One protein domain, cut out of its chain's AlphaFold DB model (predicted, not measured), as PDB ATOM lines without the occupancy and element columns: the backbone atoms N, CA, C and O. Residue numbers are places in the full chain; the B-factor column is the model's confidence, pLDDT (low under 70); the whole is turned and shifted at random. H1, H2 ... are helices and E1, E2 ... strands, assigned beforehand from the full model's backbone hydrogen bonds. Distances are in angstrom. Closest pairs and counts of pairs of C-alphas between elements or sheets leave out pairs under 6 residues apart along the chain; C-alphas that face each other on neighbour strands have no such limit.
ATOM      1  N   ALA A   2      30.396 -34.316 -33.063       58.53
ATOM      2  CA  ALA A   2      31.451 -35.284 -33.414       58.53
ATOM      3  C   ALA A   2      30.911 -36.669 -33.836       58.53
ATOM      4  O   ALA A   2      31.273 -37.165 -34.896       58.53
ATOM      5  N   HIS A   3      29.941 -37.213 -33.090       61.28
ATOM      6  CA  HIS A   3      29.288 -38.485 -33.427       61.28
ATOM      7  C   HIS A   3      28.641 -38.486 -34.823       61.28
ATOM      8  O   HIS A   3      28.724 -39.474 -35.534       61.28
ATOM      9  N   LEU A   4      28.014 -37.385 -35.253       61.56
ATOM     10  CA  LEU A   4      27.346 -37.324 -36.559       61.56
ATOM     11  C   LEU A   4      28.354 -37.249 -37.716       61.56
ATOM     12  O   LEU A   4      28.141 -37.868 -38.753       61.56
ATOM     13  N   VAL A   5      29.463 -36.527 -37.522       68.62
ATOM     14  CA  VAL A   5      30.572 -36.470 -38.492       68.62
ATOM     15  C   VAL A   5      31.238 -37.839 -38.621       68.62
ATOM     16  O   VAL A   5      31.495 -38.278 -39.736       68.62
ATOM     17  N   SER A   6      31.446 -38.535 -37.502       77.25
ATOM     18  CA  SER A   6      31.933 -39.916 -37.498       77.25
ATOM     19  C   SER A   6      30.976 -40.868 -38.211       77.25
ATOM     20  O   SER A   6      31.391 -41.555 -39.138       77.25
ATOM     21  N   THR A   7      29.674 -40.821 -37.918       79.75
ATOM     22  CA  THR A   7      28.690 -41.668 -38.611       79.75
ATOM     23  C   THR A   7      28.648 -41.423 -40.121       79.75
ATOM     24  O   THR A   7      28.526 -42.376 -40.884       79.75
ATOM     25  N   LEU A   8      28.722 -40.168 -40.580       83.69
ATOM     26  CA  LEU A   8      28.736 -39.865 -42.015       83.69
ATOM     27  C   LEU A   8      30.027 -40.340 -42.682       83.69
ATOM     28  O   LEU A   8      29.958 -40.932 -43.754       83.69
ATOM     29  N   PHE A   9      31.172 -40.124 -42.036       89.19
ATOM     30  CA  PHE A   9      32.459 -40.589 -42.537       89.19
ATOM     31  C   PHE A   9      32.487 -42.114 -42.677       89.19
ATOM     32  O   PHE A   9      32.692 -42.590 -43.784       89.19
ATOM     33  N   HIS A  10      32.173 -42.878 -41.624       88.44
ATOM     34  CA  HIS A  10      32.240 -44.347 -41.675       88.44
ATOM     35  C   HIS A  10      31.169 -44.987 -42.567       88.44
ATOM     36  O   HIS A  10      31.319 -46.124 -43.001       88.44
ATOM     37  N   ARG A  11      30.085 -44.267 -42.883       89.12
ATOM     38  CA  ARG A  11      29.132 -44.708 -43.914       89.12
ATOM     39  C   ARG A  11      29.715 -44.624 -45.319       89.12
ATOM     40  O   ARG A  11      29.372 -45.458 -46.148       89.12
ATOM     41  N   SER A  12      30.523 -43.602 -45.592       89.31
ATOM     42  CA  SER A  12      31.204 -43.438 -46.881       89.31
ATOM     43  C   SER A  12      32.488 -44.258 -46.956       89.31
ATOM     44  O   SER A  12      32.789 -44.810 -48.004       89.31
ATOM     45  N   PHE A  13      33.208 -44.366 -45.842       92.06
ATOM     46  CA  PHE A  13      34.494 -45.036 -45.732       92.06
ATOM     47  C   PHE A  13      34.475 -45.978 -44.521       92.06
ATOM     48  O   PHE A  13      34.869 -45.584 -43.420       92.06
ATOM     49  N   PRO A  14      33.970 -47.209 -44.683       92.12
ATOM     50  CA  PRO A  14      33.835 -48.151 -43.574       92.12
ATOM     51  C   PRO A  14      35.174 -48.681 -43.039       92.12
ATOM     52  O   PRO A  14      35.186 -49.282 -41.970       92.12
ATOM     53  N   GLY A  15      36.283 -48.457 -43.753       91.19
ATOM     54  CA  GLY A  15      37.583 -49.055 -43.456       91.19
ATOM     55  C   GLY A  15      37.641 -50.548 -43.826       91.19
ATOM     56  O   GLY A  15      36.666 -51.067 -44.371       91.19
ATOM     57  N   PRO A  16      38.756 -51.251 -43.569       93.06
ATOM     58  CA  PRO A  16      39.991 -50.712 -43.004       93.06
ATOM     59  C   PRO A  16      40.690 -49.750 -43.971       93.06
ATOM     60  O   PRO A  16      40.373 -49.691 -45.162       93.06
ATOM     61  N   PHE A  17      41.612 -48.970 -43.430       93.88
ATOM     62  CA  PHE A  17      42.376 -47.955 -44.135       93.88
ATOM     63  C   PHE A  17      43.833 -48.376 -44.253       93.88
ATOM     64  O   PHE A  17      44.415 -48.855 -43.281       93.88
ATOM     65  N   ASP A  18      44.417 -48.140 -45.419       93.31
ATOM     66  CA  ASP A  18      45.847 -48.327 -45.660       93.31
ATOM     67  C   ASP A  18      46.358 -47.216 -46.577       93.31
ATOM     68  O   ASP A  18      45.560 -46.552 -47.253       93.31
ATOM     69  N   TYR A  19      47.666 -46.977 -46.571       92.06
ATOM     70  CA  TYR A  19      48.278 -45.951 -47.400       92.06
ATOM     71  C   TYR A  19      49.332 -46.518 -48.344       92.06
ATOM     72  O   TYR A  19      50.065 -47.450 -48.023       92.06
ATOM     73  N   PHE A  20      49.437 -45.902 -49.519       89.88
ATOM     74  CA  PHE A  20      50.360 -46.317 -50.566       89.88
ATOM     75  C   PHE A  20      51.057 -45.093 -51.171       89.88
ATOM     76  O   PHE A  20      50.456 -44.017 -51.246       89.88
ATOM     77  N   PRO A  21      52.320 -45.215 -51.617       86.12
ATOM     78  CA  PRO A  21      52.936 -44.197 -52.461       86.12
ATOM     79  C   PRO A  21      52.129 -44.064 -53.756       86.12
ATOM     80  O   PRO A  21      51.843 -45.083 -54.391       86.12
ATOM     81  N   SER A  22      51.774 -42.845 -54.164       77.31
ATOM     82  CA  SER A  22      51.025 -42.690 -55.412       77.31
ATOM     83  C   SER A  22      51.889 -42.964 -56.647       77.31
ATOM     84  O   SER A  22      53.121 -42.877 -56.622       77.31
ATOM     85  N   HIS A  23      51.222 -43.304 -57.747       64.56
ATOM     86  CA  HIS A  23      51.828 -43.601 -59.050       64.56
ATOM     87  C   HIS A  23      51.402 -42.611 -60.145       64.56
ATOM     88  O   HIS A  23      51.768 -42.776 -61.307       64.56
ATOM     89  N   ASP A  24      50.606 -41.602 -59.802       55.84
ATOM     90  CA  ASP A  24      49.880 -40.736 -60.734       55.84
ATOM     91  C   ASP A  24      50.667 -39.504 -61.226       55.84
ATOM     92  O   ASP A  24      50.097 -38.591 -61.824       55.84
ATOM     93  N   GLY A  25      51.995 -39.509 -61.079       48.06
ATOM     94  CA  GLY A  25      52.888 -38.521 -61.700       48.06
ATOM     95  C   GLY A  25      52.995 -37.187 -60.957       48.06
ATOM     96  O   GLY A  25      53.619 -36.258 -61.468       48.06
ATOM     97  N   VAL A  26      52.421 -37.084 -59.755       54.34
ATOM     98  CA  VAL A  26      52.891 -36.137 -58.738       54.34
ATOM     99  C   VAL A  26      53.866 -36.929 -57.874       54.34
ATOM    100  O   VAL A  26      53.439 -37.657 -56.983       54.34
ATOM    101  N   ASP A  27      55.158 -36.841 -58.202       56.44
ATOM    102  CA  ASP A  27      56.232 -37.764 -57.779       56.44
ATOM    103  C   ASP A  27      56.393 -37.958 -56.254       56.44
ATOM    104  O   ASP A  27      57.168 -38.803 -55.803       56.44
ATOM    105  N   GLU A  28      55.668 -37.198 -55.438       68.00
ATOM    106  CA  GLU A  28      55.939 -37.052 -54.017       68.00
ATOM    107  C   GLU A  28      54.639 -37.001 -53.189       68.00
ATOM    108  O   GLU A  28      54.321 -36.020 -52.519       68.00
ATOM    109  N   THR A  29      53.821 -38.060 -53.255       82.69
ATOM    110  CA  THR A  29      52.619 -38.193 -52.410       82.69
ATOM    111  C   THR A  29      52.433 -39.590 -51.827       82.69
ATOM    112  O   THR A  29      52.748 -40.599 -52.462       82.69
ATOM    113  N   PHE A  30      51.890 -39.651 -50.610       88.62
ATOM    114  CA  PHE A  30      51.254 -40.857 -50.081       88.62
ATOM    115  C   PHE A  30      49.742 -40.659 -50.065       88.62
ATOM    116  O   PHE A  30      49.264 -39.605 -49.637       88.62
ATOM    117  N   GLU A  31      48.998 -41.673 -50.486       89.69
ATOM    118  CA  GLU A  31      47.538 -41.676 -50.526       89.69
ATOM    119  C   GLU A  31      46.986 -42.667 -49.516       89.69
ATOM    120  O   GLU A  31      47.479 -43.783 -49.422       89.69
ATOM    121  N   LEU A  32      45.951 -42.265 -48.785       92.12
ATOM    122  CA  LEU A  32      45.190 -43.129 -47.894       92.12
ATOM    123  C   LEU A  32      43.945 -43.610 -48.635       92.12
ATOM    124  O   LEU A  32      43.193 -42.780 -49.152       92.12
ATOM    125  N   THR A  33      43.687 -44.912 -48.603       92.62
ATOM    126  CA  THR A  33      42.556 -45.557 -49.276       92.62
ATOM    127  C   THR A  33      41.738 -46.365 -48.272       92.62
ATOM    128  O   THR A  33      42.273 -46.975 -47.347       92.62
ATOM    129  N   CYS A  34      40.419 -46.373 -48.447       93.25
ATOM    130  CA  CYS A  34      39.512 -47.277 -47.748       93.25
ATOM    131  C   CYS A  34      39.449 -48.605 -48.511       93.25
ATOM    132  O   CYS A  34      38.846 -48.677 -49.577       93.25
ATOM    133  N   LEU A  35      40.035 -49.667 -47.958       93.19
ATOM    134  CA  LEU A  35      40.208 -50.951 -48.648       93.19
ATOM    135  C   LEU A  35      38.887 -51.655 -48.981       93.19
ATOM    136  O   LEU A  35      38.801 -52.369 -49.974       93.19
ATOM    137  N   THR A  36      37.840 -51.447 -48.181       93.62
ATOM    138  CA  THR A  36      36.524 -52.055 -48.441       93.62
ATOM    139  C   THR A  36      35.820 -51.446 -49.649       93.62
ATOM    140  O   THR A  36      35.061 -52.138 -50.326       93.62
ATOM    141  N   THR A  37      36.031 -50.156 -49.911       92.56
ATOM    142  CA  THR A  37      35.399 -49.455 -51.040       92.56
ATOM    143  C   THR A  37      36.354 -49.226 -52.204       92.56
ATOM    144  O   THR A  37      35.890 -48.861 -53.276       92.56
ATOM    145  N   ASP A  38      37.654 -49.460 -52.003       91.12
ATOM    146  CA  ASP A  38      38.736 -49.081 -52.917       91.12
ATOM    147  C   ASP A  38      38.732 -47.574 -53.252       91.12
ATOM    148  O   ASP A  38      39.169 -47.137 -54.313       91.12
ATOM    149  N   ASP A  39      38.211 -46.757 -52.327       90.25
ATOM    150  CA  ASP A  39      38.086 -45.314 -52.519       90.25
ATOM    151  C   ASP A  39      39.204 -44.553 -51.811       90.25
ATOM    152  O   ASP A  39      39.531 -44.799 -50.646       90.25
ATOM    153  N   PHE A  40      39.718 -43.538 -52.501       88.31
ATOM    154  CA  PHE A  40      40.641 -42.542 -51.963       88.31
ATOM    155  C   PHE A  40      40.068 -41.854 -50.710       88.31
ATOM    156  O   PHE A  40      38.876 -41.605 -50.618       88.31
ATOM    157  N   VAL A  41      40.880 -41.454 -49.742       89.62
ATOM    158  CA  VAL A  41      40.408 -40.702 -48.565       89.62
ATOM    159  C   VAL A  41      41.104 -39.351 -48.501       89.62
ATOM    160  O   VAL A  41      40.441 -38.311 -48.509       89.62
ATOM    161  N   ILE A  42      42.437 -39.364 -48.474       89.25
ATOM    162  CA  ILE A  42      43.309 -38.186 -48.406       89.25
ATOM    163  C   ILE A  42      44.656 -38.482 -49.064       89.25
ATOM    164  O   ILE A  42      45.013 -39.641 -49.247       89.25
ATOM    165  N   ALA A  43      45.433 -37.435 -49.337       85.88
ATOM    166  CA  ALA A  43      46.833 -37.560 -49.710       85.88
ATOM    167  C   ALA A  43      47.683 -36.612 -48.869       85.88
ATOM    168  O   ALA A  43      47.261 -35.497 -48.565       85.88
ATOM    169  N   THR A  44      48.898 -37.021 -48.533       85.38
ATOM    170  CA  THR A  44      49.918 -36.114 -48.015       85.38
ATOM    171  C   THR A  44      50.998 -35.940 -49.067       85.38
ATOM    172  O   THR A  44      51.572 -36.914 -49.550       85.38
ATOM    173  N   HIS A  45      51.258 -34.688 -49.429       80.75
ATOM    174  CA  HIS A  45      52.375 -34.348 -50.295       80.75
ATOM    175  C   HIS A  45      53.647 -34.301 -49.455       80.75
ATOM    176  O   HIS A  45      53.647 -33.745 -48.354       80.75
ATOM    177  N   PHE A  46      54.715 -34.881 -49.974       76.25
ATOM    178  CA  PHE A  46      56.072 -34.588 -49.552       76.25
ATOM    179  C   PHE A  46      56.757 -33.827 -50.681       76.25
ATOM    180  O   PHE A  46      56.305 -33.877 -51.811       76.25
ATOM    181  N   TRP A  47      57.790 -33.060 -50.360       73.81
ATOM    182  CA  TRP A  47      58.790 -32.689 -51.356       73.81
ATOM    183  C   TRP A  47      60.088 -33.345 -50.898       73.81
ATOM    184  O   TRP A  47      60.302 -34.536 -51.104       73.81
ATOM    185  N   ASP A  48      60.831 -32.648 -50.040       65.00
ATOM    186  CA  ASP A  48      62.042 -33.179 -49.409       65.00
ATOM    187  C   ASP A  48      61.773 -34.001 -48.125       65.00
ATOM    188  O   ASP A  48      62.672 -34.644 -47.586       65.00
ATOM    189  N   GLU A  49      60.535 -34.014 -47.617       85.56
ATOM    190  CA  GLU A  49      60.172 -34.573 -46.299       85.56
ATOM    191  C   GLU A  49      59.411 -35.909 -46.377       85.56
ATOM    192  O   GLU A  49      58.406 -36.123 -45.694       85.56
ATOM    193  N   ARG A  50      59.876 -36.832 -47.226       87.75
ATOM    194  CA  ARG A  50      59.195 -38.115 -47.477       87.75
ATOM    195  C   ARG A  50      58.912 -38.922 -46.208       87.75
ATOM    196  O   ARG A  50      57.768 -39.295 -45.976       87.75
ATOM    197  N   GLU A  51      59.932 -39.184 -45.392       89.06
ATOM    198  CA  GLU A  51      59.801 -40.016 -44.179       89.06
ATOM    199  C   GLU A  51      58.787 -39.431 -43.184       89.06
ATOM    200  O   GLU A  51      58.047 -40.148 -42.504       89.06
ATOM    201  N   TRP A  52      58.728 -38.103 -43.115       90.00
ATOM    202  CA  TRP A  52      57.822 -37.411 -42.216       90.00
ATOM    203  C   TRP A  52      56.382 -37.406 -42.731       90.00
ATOM    204  O   TRP A  52      55.443 -37.625 -41.962       90.00
ATOM    205  N   ALA A  53      56.192 -37.238 -44.039       89.62
ATOM    206  CA  ALA A  53      54.890 -37.414 -44.666       89.62
ATOM    207  C   ALA A  53      54.372 -38.853 -44.494       89.62
ATOM    208  O   ALA A  53      53.211 -39.038 -44.128       89.62
ATOM    209  N   GLU A  54      55.239 -39.854 -44.659       91.12
ATOM    210  CA  GLU A  54      54.912 -41.263 -44.408       91.12
ATOM    211  C   GLU A  54      54.475 -41.487 -42.954       91.12
ATOM    212  O   GLU A  54      53.428 -42.073 -42.689       91.12
ATOM    213  N   THR A  55      55.221 -40.924 -42.000       92.69
ATOM    214  CA  THR A  55      54.874 -40.974 -40.572       92.69
ATOM    215  C   THR A  55      53.489 -40.381 -40.303       92.69
ATOM    216  O   THR A  55      52.674 -40.993 -39.611       92.69
ATOM    217  N   ARG A  56      53.192 -39.201 -40.864       93.56
ATOM    218  CA  ARG A  56      51.898 -38.526 -40.688       93.56
ATOM    219  C   ARG A  56      50.744 -39.371 -41.221       93.56
ATOM    220  O   ARG A  56      49.750 -39.542 -40.514       93.56
ATOM    221  N   ILE A  57      50.863 -39.904 -42.439       92.88
ATOM    222  CA  ILE A  57      49.779 -40.688 -43.039       92.88
ATOM    223  C   ILE A  57      49.616 -42.059 -42.375       92.88
ATOM    224  O   ILE A  57      48.479 -42.480 -42.168       92.88
ATOM    225  N   ALA A  58      50.709 -42.693 -41.937       93.44
ATOM    226  CA  ALA A  58      50.670 -43.945 -41.184       93.44
ATOM    227  C   ALA A  58      49.939 -43.785 -39.843       93.44
ATOM    228  O   ALA A  58      49.074 -44.593 -39.506       93.44
ATOM    229  N   VAL A  59      50.232 -42.711 -39.099       94.69
ATOM    230  CA  VAL A  59      49.535 -42.416 -37.836       94.69
ATOM    231  C   VAL A  59      48.058 -42.117 -38.079       94.69
ATOM    232  O   VAL A  59      47.210 -42.610 -37.339       94.69
ATOM    233  N   VAL A  60      47.721 -41.355 -39.125       94.50
ATOM    234  CA  VAL A  60      46.316 -41.097 -39.479       94.50
ATOM    235  C   VAL A  60      45.581 -42.393 -39.833       94.50
ATOM    236  O   VAL A  60      44.467 -42.587 -39.352       94.50
ATOM    237  N   ALA A  61      46.195 -43.286 -40.616       94.38
ATOM    238  CA  ALA A  61      45.621 -44.587 -40.959       94.38
ATOM    239  C   ALA A  61      45.335 -45.425 -39.704       94.38
ATOM    240  O   ALA A  61      44.213 -45.896 -39.518       94.38
ATOM    241  N   ALA A  62      46.322 -45.545 -38.810       92.88
ATOM    242  CA  ALA A  62      46.195 -46.313 -37.576       92.88
ATOM    243  C   ALA A  62      45.086 -45.770 -36.664       92.88
ATOM    244  O   ALA A  62      44.223 -46.524 -36.232       92.88
ATOM    245  N   VAL A  63      45.042 -44.452 -36.440       92.44
ATOM    246  CA  VAL A  63      44.011 -43.828 -35.593       92.44
ATOM    247  C   VAL A  63      42.609 -43.980 -36.198       92.44
ATOM    248  O   VAL A  63      41.630 -44.149 -35.467       92.44
ATOM    249  N   LEU A  64      42.484 -43.922 -37.528       92.31
ATOM    250  CA  LEU A  64      41.209 -44.177 -38.197       92.31
ATOM    251  C   LEU A  64      40.770 -45.635 -38.035       92.31
ATOM    252  O   LEU A  64      39.595 -45.859 -37.750       92.31
ATOM    253  N   ASN A  65      41.685 -46.596 -38.172       91.81
ATOM    254  CA  ASN A  65      41.387 -48.013 -37.963       91.81
ATOM    255  C   ASN A  65      40.999 -48.311 -36.505       91.81
ATOM    256  O   ASN A  65      39.966 -48.941 -36.284       91.81
ATOM    257  N   ASP A  66      41.718 -47.767 -35.519       88.12
ATOM    258  CA  ASP A  66      41.361 -47.896 -34.094       88.12
ATOM    259  C   ASP A  66      39.963 -47.340 -33.798       88.12
ATOM    260  O   ASP A  66      39.201 -47.904 -33.009       88.12
ATOM    261  N   SER A  67      39.576 -46.249 -34.470       87.69
ATOM    262  CA  SER A  67      38.252 -45.645 -34.284       87.69
ATOM    263  C   SER A  67      37.084 -46.518 -34.771       87.69
ATOM    264  O   SER A  67      35.936 -46.236 -34.418       87.69
ATOM    265  N   LEU A  68      37.351 -47.576 -35.550       85.25
ATOM    266  CA  LEU A  68      36.336 -48.529 -36.019       85.25
ATOM    267  C   LEU A  68      35.897 -49.519 -34.927       85.25
ATOM    268  O   LEU A  68      34.835 -50.126 -35.070       85.25
ATOM    269  N   GLY A  69      36.662 -49.661 -33.836       68.19
ATOM    270  CA  GLY A  69      36.284 -50.484 -32.682       68.19
ATOM    271  C   GLY A  69      36.328 -51.997 -32.922       68.19
ATOM    272  O   GLY A  69      35.516 -52.720 -32.346       68.19
ATOM    273  N   GLY A  70      37.233 -52.481 -33.780       64.88
ATOM    274  CA  GLY A  70      37.505 -53.917 -33.910       64.88
ATOM    275  C   GLY A  70      38.184 -54.458 -32.646       64.88
ATOM    276  O   GLY A  70      39.163 -53.885 -32.189       64.88
ATOM    277  N   GLU A  71      37.660 -55.543 -32.069       56.22
ATOM    278  CA  GLU A  71      38.106 -56.074 -30.765       56.22
ATOM    279  C   GLU A  71      39.469 -56.803 -30.803       56.22
ATOM    280  O   GLU A  71      40.000 -57.134 -29.745       56.22
ATOM    281  N   ASP A  72      40.052 -57.023 -31.989       57.66
ATOM    282  CA  ASP A  72      41.197 -57.930 -32.166       57.66
ATOM    283  C   ASP A  72      42.523 -57.254 -32.586       57.66
ATOM    284  O   ASP A  72      43.573 -57.887 -32.471       57.66
ATOM    285  N   GLU A  73      42.528 -55.984 -33.022       69.56
ATOM    286  CA  GLU A  73      43.750 -55.290 -33.472       69.56
ATOM    287  C   GLU A  73      43.843 -53.857 -32.920       69.56
ATOM    288  O   GLU A  73      42.997 -53.012 -33.197       69.56
ATOM    289  N   ASP A  74      44.902 -53.592 -32.144       76.56
ATOM    290  CA  ASP A  74      45.331 -52.246 -31.742       76.56
ATOM    291  C   ASP A  74      46.311 -51.728 -32.808       76.56
ATOM    292  O   ASP A  74      47.501 -52.074 -32.822       76.56
ATOM    293  N   PHE A  75      45.792 -50.959 -33.765       80.31
ATOM    294  CA  PHE A  75      46.552 -50.471 -34.915       80.31
ATOM    295  C   PHE A  75      47.594 -49.435 -34.494       80.31
ATOM    296  O   PHE A  75      48.665 -49.363 -35.101       80.31
ATOM    297  N   LEU A  76      47.325 -48.653 -33.444       80.94
ATOM    298  CA  LEU A  76      48.320 -47.754 -32.867       80.94
ATOM    299  C   LEU A  76      49.475 -48.518 -32.215       80.94
ATOM    300  O   LEU A  76      50.626 -48.107 -32.377       80.94
ATOM    301  N   ALA A  77      49.207 -49.622 -31.518       78.69
ATOM    302  CA  ALA A  77      50.250 -50.478 -30.954       78.69
ATOM    303  C   ALA A  77      51.041 -51.242 -32.028       78.69
ATOM    304  O   ALA A  77      52.196 -51.604 -31.789       78.69
ATOM    305  N   ALA A  78      50.448 -51.472 -33.203       83.12
ATOM    306  CA  ALA A  78      51.134 -52.068 -34.346       83.12
ATOM    307  C   ALA A  78      52.126 -51.104 -35.025       83.12
ATOM    308  O   ALA A  78      53.059 -51.558 -35.696       83.12
ATOM    309  N   LEU A  79      51.974 -49.784 -34.847       86.31
ATOM    310  CA  LEU A  79      52.964 -48.817 -35.321       86.31
ATOM    311  C   LEU A  79      54.283 -48.961 -34.559       86.31
ATOM    312  O   LEU A  79      54.321 -49.247 -33.364       86.31
ATOM    313  N   ASN A  80      55.393 -48.668 -35.244       88.25
ATOM    314  CA  ASN A  80      56.684 -48.547 -34.576       88.25
ATOM    315  C   ASN A  80      56.571 -47.500 -33.437       88.25
ATOM    316  O   ASN A  80      56.230 -46.344 -33.712       88.25
ATOM    317  N   PRO A  81      56.900 -47.851 -32.176       87.94
ATOM    318  CA  PRO A  81      56.810 -46.927 -31.046       87.94
ATOM    319  C   PRO A  81      57.584 -45.620 -31.252       87.94
ATOM    320  O   PRO A  81      57.175 -44.574 -30.754       87.94
ATOM    321  N   GLN A  82      58.687 -45.658 -32.004       87.88
ATOM    322  CA  GLN A  82      59.484 -44.476 -32.340       87.88
ATOM    323  C   GLN A  82      58.737 -43.544 -33.294       87.88
ATOM    324  O   GLN A  82      58.782 -42.334 -33.103       87.88
ATOM    325  N   THR A  83      58.010 -44.093 -34.272       89.12
ATOM    326  CA  THR A  83      57.161 -43.328 -35.197       89.12
ATOM    327  C   THR A  83      56.064 -42.602 -34.429       89.12
ATOM    328  O   THR A  83      55.879 -41.398 -34.601       89.12
ATOM    329  N   LEU A  84      55.384 -43.306 -33.519       90.00
ATOM    330  CA  LEU A  84      54.322 -42.711 -32.710       90.00
ATOM    331  C   LEU A  84      54.866 -41.665 -31.723       90.00
ATOM    332  O   LEU A  84      54.280 -40.592 -31.585       90.00
ATOM    333  N   ALA A  85      55.995 -41.943 -31.064       88.44
ATOM    334  CA  ALA A  85      56.644 -40.989 -30.166       88.44
ATOM    335  C   ALA A  85      57.105 -39.729 -30.913       88.44
ATOM    336  O   ALA A  85      56.848 -38.619 -30.451       88.44
ATOM    337  N   HIS A  86      57.726 -39.893 -32.085       90.38
ATOM    338  CA  HIS A  86      58.146 -38.776 -32.928       90.38
ATOM    339  C   HIS A  86      56.948 -37.941 -33.391       90.38
ATOM    340  O   HIS A  86      56.982 -36.715 -33.302       90.38
ATOM    341  N   PHE A  87      55.855 -38.594 -33.800       93.50
ATOM    342  CA  PHE A  87      54.623 -37.900 -34.159       93.50
ATOM    343  C   PHE A  87      54.075 -37.064 -32.999       93.50
ATOM    344  O   PHE A  87      53.779 -35.886 -33.184       93.50
ATOM    345  N   ARG A  88      53.983 -37.643 -31.796       91.00
ATOM    346  CA  ARG A  88      53.459 -36.956 -30.603       91.00
ATOM    347  C   ARG A  88      54.337 -35.788 -30.152       91.00
ATOM    348  O   ARG A  88      53.802 -34.790 -29.684       91.00
ATOM    349  N   ASP A  89      55.654 -35.902 -30.299       90.38
ATOM    350  CA  ASP A  89      56.598 -34.830 -29.966       90.38
ATOM    351  C   ASP A  89      56.439 -33.619 -30.904       90.38
ATOM    352  O   ASP A  89      56.329 -32.479 -30.454       90.38
ATOM    353  N   GLN A  90      56.347 -33.866 -32.212       91.94
ATOM    354  CA  GLN A  90      56.250 -32.805 -33.224       91.94
ATOM    355  C   GLN A  90      54.832 -32.231 -33.368       91.94
ATOM    356  O   GLN A  90      54.639 -31.054 -33.686       91.94
ATOM    357  N   LEU A  91      53.816 -33.066 -33.155       93.25
ATOM    358  CA  LEU A  91      52.406 -32.740 -33.332       93.25
ATOM    359  C   LEU A  91      51.621 -33.156 -32.078       93.25
ATOM    360  O   LEU A  91      50.819 -34.074 -32.140       93.25
ATOM    361  N   PRO A  92      51.774 -32.473 -30.932       90.56
ATOM    362  CA  PRO A  92      51.136 -32.894 -29.676       90.56
ATOM    363  C   PRO A  92      49.616 -32.641 -29.615       90.56
ATOM    364  O   PRO A  92      48.965 -32.939 -28.619       90.56
ATOM    365  N   GLY A  93      49.024 -32.055 -30.657       91.75
ATOM    366  CA  GLY A  93      47.639 -31.570 -30.648       91.75
ATOM    367  C   GLY A  93      47.463 -30.286 -29.814       91.75
ATOM    368  O   GLY A  93      48.450 -29.649 -29.451       91.75
ATOM    369  N   PRO A  94      46.223 -29.833 -29.538       94.75
ATOM    370  CA  PRO A  94      44.972 -30.327 -30.110       94.75
ATOM    371  C   PRO A  94      44.894 -30.064 -31.616       94.75
ATOM    372  O   PRO A  94      45.471 -29.100 -32.128       94.75
ATOM    373  N   TYR A  95      44.130 -30.895 -32.315       94.81
ATOM    374  CA  TYR A  95      43.989 -30.835 -33.768       94.81
ATOM    375  C   TYR A  95      42.710 -30.109 -34.181       94.81
ATOM    376  O   TYR A  95      41.670 -30.227 -33.528       94.81
ATOM    377  N   PHE A  96      42.760 -29.348 -35.271       94.62
ATOM    378  CA  PHE A  96      41.604 -28.626 -35.802       94.62
ATOM    379  C   PHE A  96      41.633 -28.568 -37.329       94.62
ATOM    380  O   PHE A  96      42.675 -28.746 -37.951       94.62
ATOM    381  N   VAL A  97      40.477 -28.301 -37.937       94.44
ATOM    382  CA  VAL A  97      40.370 -28.146 -39.392       94.44
ATOM    383  C   VAL A  97      40.511 -26.677 -39.768       94.44
ATOM    384  O   VAL A  97      39.782 -25.829 -39.246       94.44
ATOM    385  N   LYS A  98      41.413 -26.392 -40.704       93.75
ATOM    386  CA  LYS A  98      41.582 -25.094 -41.361       93.75
ATOM    387  C   LYS A  98      41.174 -25.224 -42.825       93.75
ATOM    388  O   LYS A  98      41.369 -26.274 -43.430       93.75
ATOM    389  N   VAL A  99      40.584 -24.169 -43.376       91.88
ATOM    390  CA  VAL A  99      40.299 -24.078 -44.812       91.88
ATOM    391  C   VAL A  99      41.351 -23.176 -45.429       91.88
ATOM    392  O   VAL A  99      41.554 -22.060 -44.950       91.88
ATOM    393  N   GLU A 100      42.013 -23.665 -46.466       89.19
ATOM    394  CA  GLU A 100      43.074 -22.951 -47.168       89.19
ATOM    395  C   GLU A 100      42.778 -22.903 -48.662       89.19
ATOM    396  O   GLU A 100      42.005 -23.705 -49.186       89.19
ATOM    397  N   TYR A 101      43.367 -21.927 -49.342       85.19
ATOM    398  CA  TYR A 101      43.296 -21.817 -50.789       85.19
ATOM    399  C   TYR A 101      44.702 -21.955 -51.358       85.19
ATOM    400  O   TYR A 101      45.610 -21.233 -50.951       85.19
ATOM    401  N   CYS A 102      44.863 -22.887 -52.287       77.69
ATOM    402  CA  CYS A 102      46.068 -23.080 -53.074       77.69
ATOM    403  C   CYS A 102      45.758 -22.696 -54.522       77.69
ATOM    404  O   CYS A 102      44.805 -23.218 -55.098       77.69
ATOM    405  N   ASP A 103      46.578 -21.841 -55.131       75.19
ATOM    406  CA  ASP A 103      46.356 -21.370 -56.507       75.19
ATOM    407  C   ASP A 103      46.287 -22.518 -57.531       75.19
ATOM    408  O   ASP A 103      45.572 -22.426 -58.526       75.19
ATOM    409  N   TYR A 104      46.991 -23.622 -57.265       71.56
ATOM    410  CA  TYR A 104      47.063 -24.784 -58.156       71.56
ATOM    411  C   TYR A 104      46.039 -25.880 -57.829       71.56
ATOM    412  O   TYR A 104      45.630 -26.615 -58.723       71.56
ATOM    413  N   MET A 105      45.624 -26.003 -56.564       71.19
ATOM    414  CA  MET A 105      44.765 -27.101 -56.086       71.19
ATOM    415  C   MET A 105      43.377 -26.651 -55.602       71.19
ATOM    416  O   MET A 105      42.549 -27.482 -55.230       71.19
ATOM    417  N   GLY A 106      43.107 -25.347 -55.588       80.06
ATOM    418  CA  GLY A 106      41.856 -24.775 -55.109       80.06
ATOM    419  C   GLY A 106      41.712 -24.820 -53.586       80.06
ATOM    420  O   GLY A 106      42.673 -24.653 -52.836       80.06
ATOM    421  N   ILE A 107      40.473 -24.994 -53.122       85.31
ATOM    422  CA  ILE A 107      40.143 -25.011 -51.690       85.31
ATOM    423  C   ILE A 107      40.564 -26.347 -51.078       85.31
ATOM    424  O   ILE A 107      40.052 -27.393 -51.475       85.31
ATOM    425  N   GLN A 108      41.394 -26.297 -50.047       86.38
ATOM    426  CA  GLN A 108      41.828 -27.450 -49.269       86.38
ATOM    427  C   GLN A 108      41.263 -27.393 -47.850       86.38
ATOM    428  O   GLN A 108      41.153 -26.321 -47.248       86.38
ATOM    429  N   PHE A 109      40.924 -28.558 -47.299       90.56
ATOM    430  CA  PHE A 109      40.662 -28.701 -45.867       90.56
ATOM    431  C   PHE A 109      41.869 -29.381 -45.232       90.56
ATOM    432  O   PHE A 109      42.186 -30.520 -45.567       90.56
ATOM    433  N   CYS A 110      42.542 -28.687 -44.327       91.31
ATOM    434  CA  CYS A 110      43.793 -29.134 -43.729       91.31
ATOM    435  C   CYS A 110      43.560 -29.462 -42.255       91.31
ATOM    436  O   CYS A 110      42.950 -28.667 -41.527       91.31
ATOM    437  N   VAL A 111      44.063 -30.602 -41.785       94.50
ATOM    438  CA  VAL A 111      44.100 -30.903 -40.347       94.50
ATOM    439  C   VAL A 111      45.384 -30.317 -39.787       94.50
ATOM    440  O   VAL A 111      46.464 -30.676 -40.229       94.50
ATOM    441  N   ASN A 112      45.268 -29.404 -38.830       94.69
ATOM    442  CA  ASN A 112      46.384 -28.658 -38.257       94.69
ATOM    443  C   ASN A 112      46.551 -28.978 -36.774       94.69
ATOM    444  O   ASN A 112      45.562 -29.171 -36.061       94.69
ATOM    445  N   CYS A 113      47.794 -28.966 -36.301       94.25
ATOM    446  CA  CYS A 113      48.127 -29.013 -34.887       94.25
ATOM    447  C   CYS A 113      48.174 -27.590 -34.317       94.25
ATOM    448  O   CYS A 113      48.888 -26.724 -34.818       94.25
ATOM    449  N   ARG A 114      47.422 -27.324 -33.245       93.62
ATOM    450  CA  ARG A 114      47.382 -25.990 -32.623       93.62
ATOM    451  C   ARG A 114      48.694 -25.603 -31.948       93.62
ATOM    452  O   ARG A 114      49.025 -24.424 -31.955       93.62
ATOM    453  N   THR A 115      49.385 -26.559 -31.335       90.94
ATOM    454  CA  THR A 115      50.564 -26.272 -30.506       90.94
ATOM    455  C   THR A 115      51.800 -25.990 -31.349       90.94
ATOM    456  O   THR A 115      52.486 -25.009 -31.079       90.94
ATOM    457  N   SER A 116      52.065 -26.793 -32.383       91.38
ATOM    458  CA  SER A 116      53.185 -26.544 -33.299       91.38
ATOM    459  C   SER A 116      52.842 -25.552 -34.413       91.38
ATOM    460  O   SER A 116      53.735 -24.910 -34.951       91.38
ATOM    461  N   GLY A 117      51.557 -25.392 -34.751       90.81
ATOM    462  CA  GLY A 117      51.118 -24.594 -35.900       90.81
ATOM    463  C   GLY A 117      51.245 -25.322 -37.243       90.81
ATOM    464  O   GLY A 117      50.863 -24.764 -38.269       90.81
ATOM    465  N   GLU A 118      51.737 -26.561 -37.227       91.56
ATOM    466  CA  GLU A 118      51.994 -27.380 -38.409       91.56
ATOM    467  C   GLU A 118      50.729 -28.048 -38.963       91.56
ATOM    468  O   GLU A 118      49.804 -28.412 -38.222       91.56
ATOM    469  N   THR A 119      50.717 -28.280 -40.277       90.94
ATOM    470  CA  THR A 119      49.691 -29.108 -40.922       90.94
ATOM    471  C   THR A 119      50.054 -30.585 -40.790       90.94
ATOM    472  O   THR A 119      51.153 -31.005 -41.131       90.94
ATOM    473  N   VAL A 120      49.111 -31.385 -40.293       91.19
ATOM    474  CA  VAL A 120      49.219 -32.846 -40.208       91.19
ATOM    475  C   VAL A 120      48.998 -33.464 -41.584       91.19
ATOM    476  O   VAL A 120      49.809 -34.262 -42.033       91.19
ATOM    477  N   ILE A 121      47.902 -33.093 -42.251       89.44
ATOM    478  CA  ILE A 121      47.527 -33.594 -43.578       89.44
ATOM    479  C   ILE A 121      46.723 -32.546 -44.351       89.44
ATOM    480  O   ILE A 121      45.956 -31.766 -43.771       89.44
ATOM    481  N   HIS A 122      46.840 -32.598 -45.674       83.12
ATOM    482  CA  HIS A 122      46.008 -31.844 -46.604       83.12
ATOM    483  C   HIS A 122      44.930 -32.771 -47.175       83.12
ATOM    484  O   HIS A 122      45.192 -33.922 -47.500       83.12
ATOM    485  N   THR A 123      43.698 -32.290 -47.324       76.50
ATOM    486  CA  THR A 123      42.730 -32.981 -48.187       76.50
ATOM    487  C   THR A 123      42.843 -32.393 -49.588       76.50
ATOM    488  O   THR A 123      42.690 -31.184 -49.781       76.50
ATOM    489  N   THR A 124      43.140 -33.236 -50.573       67.19
ATOM    490  CA  THR A 124      43.139 -32.833 -51.981       67.19
ATOM    491  C   THR A 124      41.712 -32.894 -52.533       67.19
ATOM    492  O   THR A 124      40.880 -33.691 -52.088       67.19
ATOM    493  N   GLN A 125      41.388 -32.027 -53.498       61.47
ATOM    494  CA  GLN A 125      40.054 -31.948 -54.108       61.47
ATOM    495  C   GLN A 125      39.778 -33.094 -55.100       61.47
ATOM    496  O   GLN A 125      39.428 -32.857 -56.252       61.47
ATOM    497  N   ARG A 126      39.879 -34.354 -54.666       72.06
ATOM    498  CA  ARG A 126      39.232 -35.464 -55.399       72.06
ATOM    499  C   ARG A 126      37.729 -35.527 -55.128       72.06
ATOM    500  O   ARG A 126      36.977 -36.130 -55.886       72.06
ATOM    501  N   TYR A 127      37.285 -34.848 -54.073       72.31
ATOM    502  CA  TYR A 127      35.911 -34.861 -53.606       72.31
ATOM    503  C   TYR A 127      35.214 -33.507 -53.648       72.31
ATOM    504  O   TYR A 127      35.832 -32.446 -53.723       72.31
ATOM    505  N   SER A 128      33.887 -33.551 -53.483       84.44
ATOM    506  CA  SER A 128      33.106 -32.371 -53.119       84.44
ATOM    507  C   SER A 128      33.636 -31.738 -51.823       84.44
ATOM    508  O   SER A 128      34.103 -32.435 -50.917       84.44
ATOM    509  N   ALA A 129      33.486 -30.417 -51.685       83.62
ATOM    510  CA  ALA A 129      33.910 -29.692 -50.486       83.62
ATOM    511  C   ALA A 129      33.266 -30.229 -49.191       83.62
ATOM    512  O   ALA A 129      33.886 -30.202 -48.130       83.62
ATOM    513  N   LEU A 130      32.034 -30.750 -49.267       85.81
ATOM    514  CA  LEU A 130      31.345 -31.337 -48.115       85.81
ATOM    515  C   LEU A 130      32.020 -32.633 -47.651       85.81
ATOM    516  O   LEU A 130      32.229 -32.826 -46.452       85.81
ATOM    517  N   THR A 131      32.372 -33.507 -48.593       87.19
ATOM    518  CA  THR A 131      33.075 -34.761 -48.304       87.19
ATOM    519  C   THR A 131      34.466 -34.472 -47.751       87.19
ATOM    520  O   THR A 131      34.786 -34.962 -46.674       87.19
ATOM    521  N   ALA A 132      35.246 -33.595 -48.394       87.75
ATOM    522  CA  ALA A 132      36.579 -33.215 -47.916       87.75
ATOM    523  C   ALA A 132      36.538 -32.619 -46.495       87.75
ATOM    524  O   ALA A 132      37.319 -32.998 -45.622       87.75
ATOM    525  N   CYS A 133      35.557 -31.754 -46.214       88.56
ATOM    526  CA  CYS A 133      35.338 -31.219 -44.872       88.56
ATOM    527  C   CYS A 133      34.972 -32.313 -43.856       88.56
ATOM    528  O   CYS A 133      35.420 -32.264 -42.709       88.56
ATOM    529  N   THR A 134      34.162 -33.295 -44.259       90.56
ATOM    530  CA  THR A 134      33.758 -34.425 -43.406       90.56
ATOM    531  C   THR A 134      34.955 -35.306 -43.065       90.56
ATOM    532  O   THR A 134      35.150 -35.610 -41.890       90.56
ATOM    533  N   VAL A 135      35.788 -35.632 -44.058       91.81
ATOM    534  CA  VAL A 135      37.045 -36.377 -43.893       91.81
ATOM    535  C   VAL A 135      37.986 -35.641 -42.936       91.81
ATOM    536  O   VAL A 135      38.334 -36.179 -41.889       91.81
ATOM    537  N   ALA A 136      38.314 -34.373 -43.212       92.75
ATOM    538  CA  ALA A 136      39.224 -33.597 -42.362       92.75
ATOM    539  C   ALA A 136      38.713 -33.469 -40.915       92.75
ATOM    540  O   ALA A 136      39.483 -33.579 -39.960       92.75
ATOM    541  N   ARG A 137      37.404 -33.249 -40.728       92.94
ATOM    542  CA  ARG A 137      36.805 -33.148 -39.386       92.94
ATOM    543  C   ARG A 137      36.809 -34.475 -38.647       92.94
ATOM    544  O   ARG A 137      36.995 -34.456 -37.433       92.94
ATOM    545  N   ASN A 138      36.577 -35.587 -39.344       93.94
ATOM    546  CA  ASN A 138      36.665 -36.908 -38.739       93.94
ATOM    547  C   ASN A 138      38.098 -37.180 -38.269       93.94
ATOM    548  O   ASN A 138      38.284 -37.442 -37.086       93.94
ATOM    549  N   ILE A 139      39.093 -36.965 -39.135       94.12
ATOM    550  CA  ILE A 139      40.511 -37.173 -38.809       94.12
ATOM    551  C   ILE A 139      40.931 -36.327 -37.605       94.12
ATOM    552  O   ILE A 139      41.492 -36.843 -36.642       94.12
ATOM    553  N   ALA A 140      40.595 -35.035 -37.599       94.50
ATOM    554  CA  ALA A 140      40.878 -34.180 -36.450       94.50
ATOM    555  C   ALA A 140      40.203 -34.693 -35.164       94.50
ATOM    556  O   ALA A 140      40.789 -34.592 -34.090       94.50
ATOM    557  N   ALA A 141      38.978 -35.223 -35.245       92.56
ATOM    558  CA  ALA A 141      38.265 -35.749 -34.085       92.56
ATOM    559  C   ALA A 141      38.901 -37.037 -33.543       92.56
ATOM    560  O   ALA A 141      39.065 -37.141 -32.330       92.56
ATOM    561  N   VAL A 142      39.290 -37.977 -34.409       92.12
ATOM    562  CA  VAL A 142      39.908 -39.238 -33.975       92.12
ATOM    563  C   VAL A 142      41.324 -39.019 -33.436       92.12
ATOM    564  O   VAL A 142      41.643 -39.552 -32.381       92.12
ATOM    565  N   LEU A 143      42.126 -38.130 -34.043       93.19
ATOM    566  CA  LEU A 143      43.441 -37.736 -33.511       93.19
ATOM    567  C   LEU A 143      43.321 -37.098 -32.125       93.19
ATOM    568  O   LEU A 143      44.097 -37.383 -31.218       93.19
ATOM    569  N   ASN A 144      42.326 -36.230 -31.954       92.62
ATOM    570  CA  ASN A 144      42.017 -35.638 -30.662       92.62
ATOM    571  C   ASN A 144      41.596 -36.713 -29.652       92.62
ATOM    572  O   ASN A 144      42.093 -36.698 -28.539       92.62
ATOM    573  N   SER A 145      40.742 -37.666 -30.027       88.69
ATOM    574  CA  SER A 145      40.350 -38.757 -29.125       88.69
ATOM    575  C   SER A 145      41.526 -39.655 -28.733       88.69
ATOM    576  O   SER A 145      41.581 -40.094 -27.593       88.69
ATOM    577  N   ALA A 146      42.456 -39.917 -29.653       87.25
ATOM    578  CA  ALA A 146      43.603 -40.788 -29.411       87.25
ATOM    579  C   ALA A 146      44.696 -40.131 -28.550       87.25
ATOM    580  O   ALA A 146      45.446 -40.833 -27.878       87.25
ATOM    581  N   PHE A 147      44.818 -38.797 -28.588       86.44
ATOM    582  CA  PHE A 147      45.980 -38.094 -28.027       86.44
ATOM    583  C   PHE A 147      45.650 -36.957 -27.041       86.44
ATOM    584  O   PHE A 147      46.565 -36.411 -26.430       86.44
ATOM    585  N   LEU A 148      44.381 -36.572 -26.841       72.31
ATOM    586  CA  LEU A 148      44.024 -35.542 -25.846       72.31
ATOM    587  C   LEU A 148      44.061 -36.037 -24.401       72.31
ATOM    588  O   LEU A 148      44.227 -35.207 -23.505       72.31
ATOM    589  N   ASP A 149      43.931 -37.341 -24.161       63.72
ATOM    590  CA  ASP A 149      43.983 -37.889 -22.801       63.72
ATOM    591  C   ASP A 149      45.365 -37.670 -22.148       63.72
ATOM    592  O   ASP A 149      45.454 -37.506 -20.931       63.72
ATOM    593  N   ASP A 150      46.420 -37.496 -22.956       56.94
ATOM    594  CA  ASP A 150      47.772 -37.133 -22.506       56.94
ATOM    595  C   ASP A 150      47.913 -35.631 -22.147       56.94
ATOM    596  O   ASP A 150      48.831 -35.234 -21.425       56.94
ATOM    597  N   LEU A 151      46.996 -34.767 -22.606       52.88
ATOM    598  CA  LEU A 151      47.061 -33.312 -22.401       52.88
ATOM    599  C   LEU A 151      46.370 -32.844 -21.115       52.88
ATOM    600  O   LEU A 151      46.711 -31.778 -20.598       52.88
ATOM    601  N   ILE A 152      45.431 -33.623 -20.567       58.53
ATOM    602  CA  ILE A 152      44.738 -33.273 -19.317       58.53
ATOM    603  C   ILE A 152      45.720 -33.245 -18.129       58.53
ATOM    604  O   ILE A 152      45.755 -32.226 -17.433       58.53
ATOM    605  N   PRO A 153      46.586 -34.257 -17.910       59.09
ATOM    606  CA  PRO A 153      47.582 -34.209 -16.838       59.09
ATOM    607  C   PRO A 153      48.591 -33.062 -17.005       59.09
ATOM    608  O   PRO A 153      48.919 -32.385 -16.033       59.09
ATOM    609  N   ALA A 154      49.040 -32.785 -18.235       57.66
ATOM    610  CA  ALA A 154      49.993 -31.709 -18.521       57.66
ATOM    611  C   ALA A 154      49.385 -30.305 -18.333       57.66
ATOM    612  O   ALA A 154      50.063 -29.380 -17.873       57.66
ATOM    613  N   ALA A 155      48.102 -30.131 -18.665       60.81
ATOM    614  CA  ALA A 155      47.367 -28.892 -18.424       60.81
ATOM    615  C   ALA A 155      47.096 -28.671 -16.927       60.81
ATOM    616  O   ALA A 155      47.250 -27.544 -16.453       60.81
ATOM    617  N   ILE A 156      46.759 -29.733 -16.180       65.75
ATOM    618  CA  ILE A 156      46.604 -29.691 -14.716       65.75
ATOM    619  C   ILE A 156      47.936 -29.313 -14.056       65.75
ATOM    620  O   ILE A 156      47.982 -28.326 -13.325       65.75
ATOM    621  N   ALA A 157      49.035 -29.994 -14.394       66.19
ATOM    622  CA  ALA A 157      50.357 -29.707 -13.831       66.19
ATOM    623  C   ALA A 157      50.825 -28.263 -14.111       66.19
ATOM    624  O   ALA A 157      51.376 -27.593 -13.237       66.19
ATOM    625  N   ASN A 158      50.567 -27.740 -15.317       65.19
ATOM    626  CA  ASN A 158      50.872 -26.346 -15.658       65.19
ATOM    627  C   ASN A 158      49.978 -25.331 -14.929       65.19
ATOM    628  O   ASN A 158      50.438 -24.229 -14.626       65.19
ATOM    629  N   ALA A 159      48.709 -25.661 -14.679       67.56
ATOM    630  CA  ALA A 159      47.802 -24.806 -13.918       67.56
ATOM    631  C   ALA A 159      48.197 -24.760 -12.433       67.56
ATOM    632  O   ALA A 159      48.220 -23.680 -11.843       67.56
ATOM    633  N   GLU A 160      48.586 -25.897 -11.857       74.75
ATOM    634  CA  GLU A 160      49.089 -26.001 -10.483       74.75
ATOM    635  C   GLU A 160      50.400 -25.227 -10.292       74.75
ATOM    636  O   GLU A 160      50.534 -24.474  -9.331       74.75
ATOM    637  N   ALA A 161      51.331 -25.307 -11.248       72.31
ATOM    638  CA  ALA A 161      52.587 -24.552 -11.209       72.31
ATOM    639  C   ALA A 161      52.405 -23.022 -11.321       72.31
ATOM    640  O   ALA A 161      53.319 -22.264 -10.996       72.31
ATOM    641  N   ARG A 162      51.244 -22.555 -11.805       73.38
ATOM    642  CA  ARG A 162      50.927 -21.131 -12.012       73.38
ATOM    643  C   ARG A 162      50.034 -20.527 -10.930       73.38
ATOM    644  O   ARG A 162      49.818 -19.317 -10.972       73.38
TER     645      ARG A 162
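AT A GLANCE: This is residues 2 to 162 of the 165 residues of an uncharacterized protein of Posidoniimonas corsicana (UniProt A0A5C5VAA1). Two small units of like build are joined edge to edge: in each, a three-stranded sheet has one long helix packed on a face, H2 on E1, E2 and E3, and H5 on E4, E5 and E6. The edge strands E3 and E6 come together, and H2 and H5 cross nearly at a right angle; H1 packs on H5, H3 and H4 pack on H2, and residues 152 to 162 of H6 stick out as an arm that lengthens the whole. The printed part has 161 residues with six named helices and six named strands, in the order H1 E1 E2 E3 H2 H3 H4 E4 E5 E6 H5 H6. The sheets run E1, E2, E3 and E4, E5, E6, both antiparallel, and the class is mixed, helices and strands. The whole is compact, with a radius of gyration of the C-alphas of 15.7 A and spans of 51 by 39 by 31 A.

IN THESE COORDINATES: H1, residues 2 to 12, begins at C-alpha 2 (31.451, -35.284, -33.414) and is 15.7 A long. E1 is residues 17 to 21, E2 residues 29 to 34, and E3 residues 39 to 45, 18.1 A long. H2, residues 50 to 66, begins at C-alpha 50 (59.195, -38.115, -47.477) and is 24.3 A long. H3 is residues 75 to 78 and H4 residues 81 to 90. E4, residues 95 to 102, is 20.9 A long, and E5, residues 106 to 113, is 21.6 A long. E6 is residues 119 to 123. H5, residues 129 to 147, is 26.8 A long. H6, residues 151 to 162, is 16.5 A long and ends at C-alpha 162 (50.927, -21.131, -12.012).

HOW THE PARTS SIT: H2 is the hub, touching H3, H4 and H5. E1, E2 and E3 form a meander, each strand the antiparallel neighbour of the one before; N 20 and O 31 are 2.9 A apart, and N 32 and O 42 are 2.8 A apart, both within hydrogen-bond range. H2 is on this sheet at a height of 8.7 A, two layers, and runs along the strands at 8 degrees to E2 on the local plane. H1 only grazes this sheet with residues 9 to 12. E4, E5 and E6 form a second meander, strongly twisted; N 98 and O 110 are 2.9 A apart, and N 123 and O 109 are 2.9 A apart, both within hydrogen-bond range. H5 is on that sheet at a height of 8.4 A, again two layers, and runs along the strands at 8 degrees to E5 on the local plane. Between the sheets, the closest C-alphas of E3 and E6 are those of Ile 42 and Thr 123, 5.2 A apart. Residues 60 to 64 of H2 touch H5, about perpendicular at 83 degrees, with the C-alphas of Val 63 and Val 142 closest at 6.4 A. H2 touches H4 with residues 55 to 59, about perpendicular at 75 degrees; the closest C-alphas are those of Thr 55 and Thr 83, 6.3 A apart. H2 touches H3 with residues 59 to 66; the closest C-alphas are those of Ala 62 and Phe 75, 4.9 A apart. H1 touches residues 134 to 141 of H5 at a steep tilt of 59 degrees, opposite ways; the closest C-alphas are those of Ser 6 and Asn 138, 5.7 A apart. H5 and H6 meet only through their link, and H6 is apart from H2 and H4, for instance. Every O i to N i+4 pair is within hydrogen-bond range in H1, H2, H4, H5 and H6, while H3 is too short for such a pair.

THE WHOLE: The two C-alphas farthest apart are those of Gly 25 and Glu 160, at 52.9 A. Residues 152 to 162 of H6 stand free; the body without them spans 40 by 32 by 27 A. The printed part has no cut, and no link is long; those from E1 to E2 and from H2 to H3 are short, the others tight. The mean pLDDT of the printed part is 83.2, and 29 residues are under 70, among them residues 23 to 28, 69 to 73 and 149 to 159.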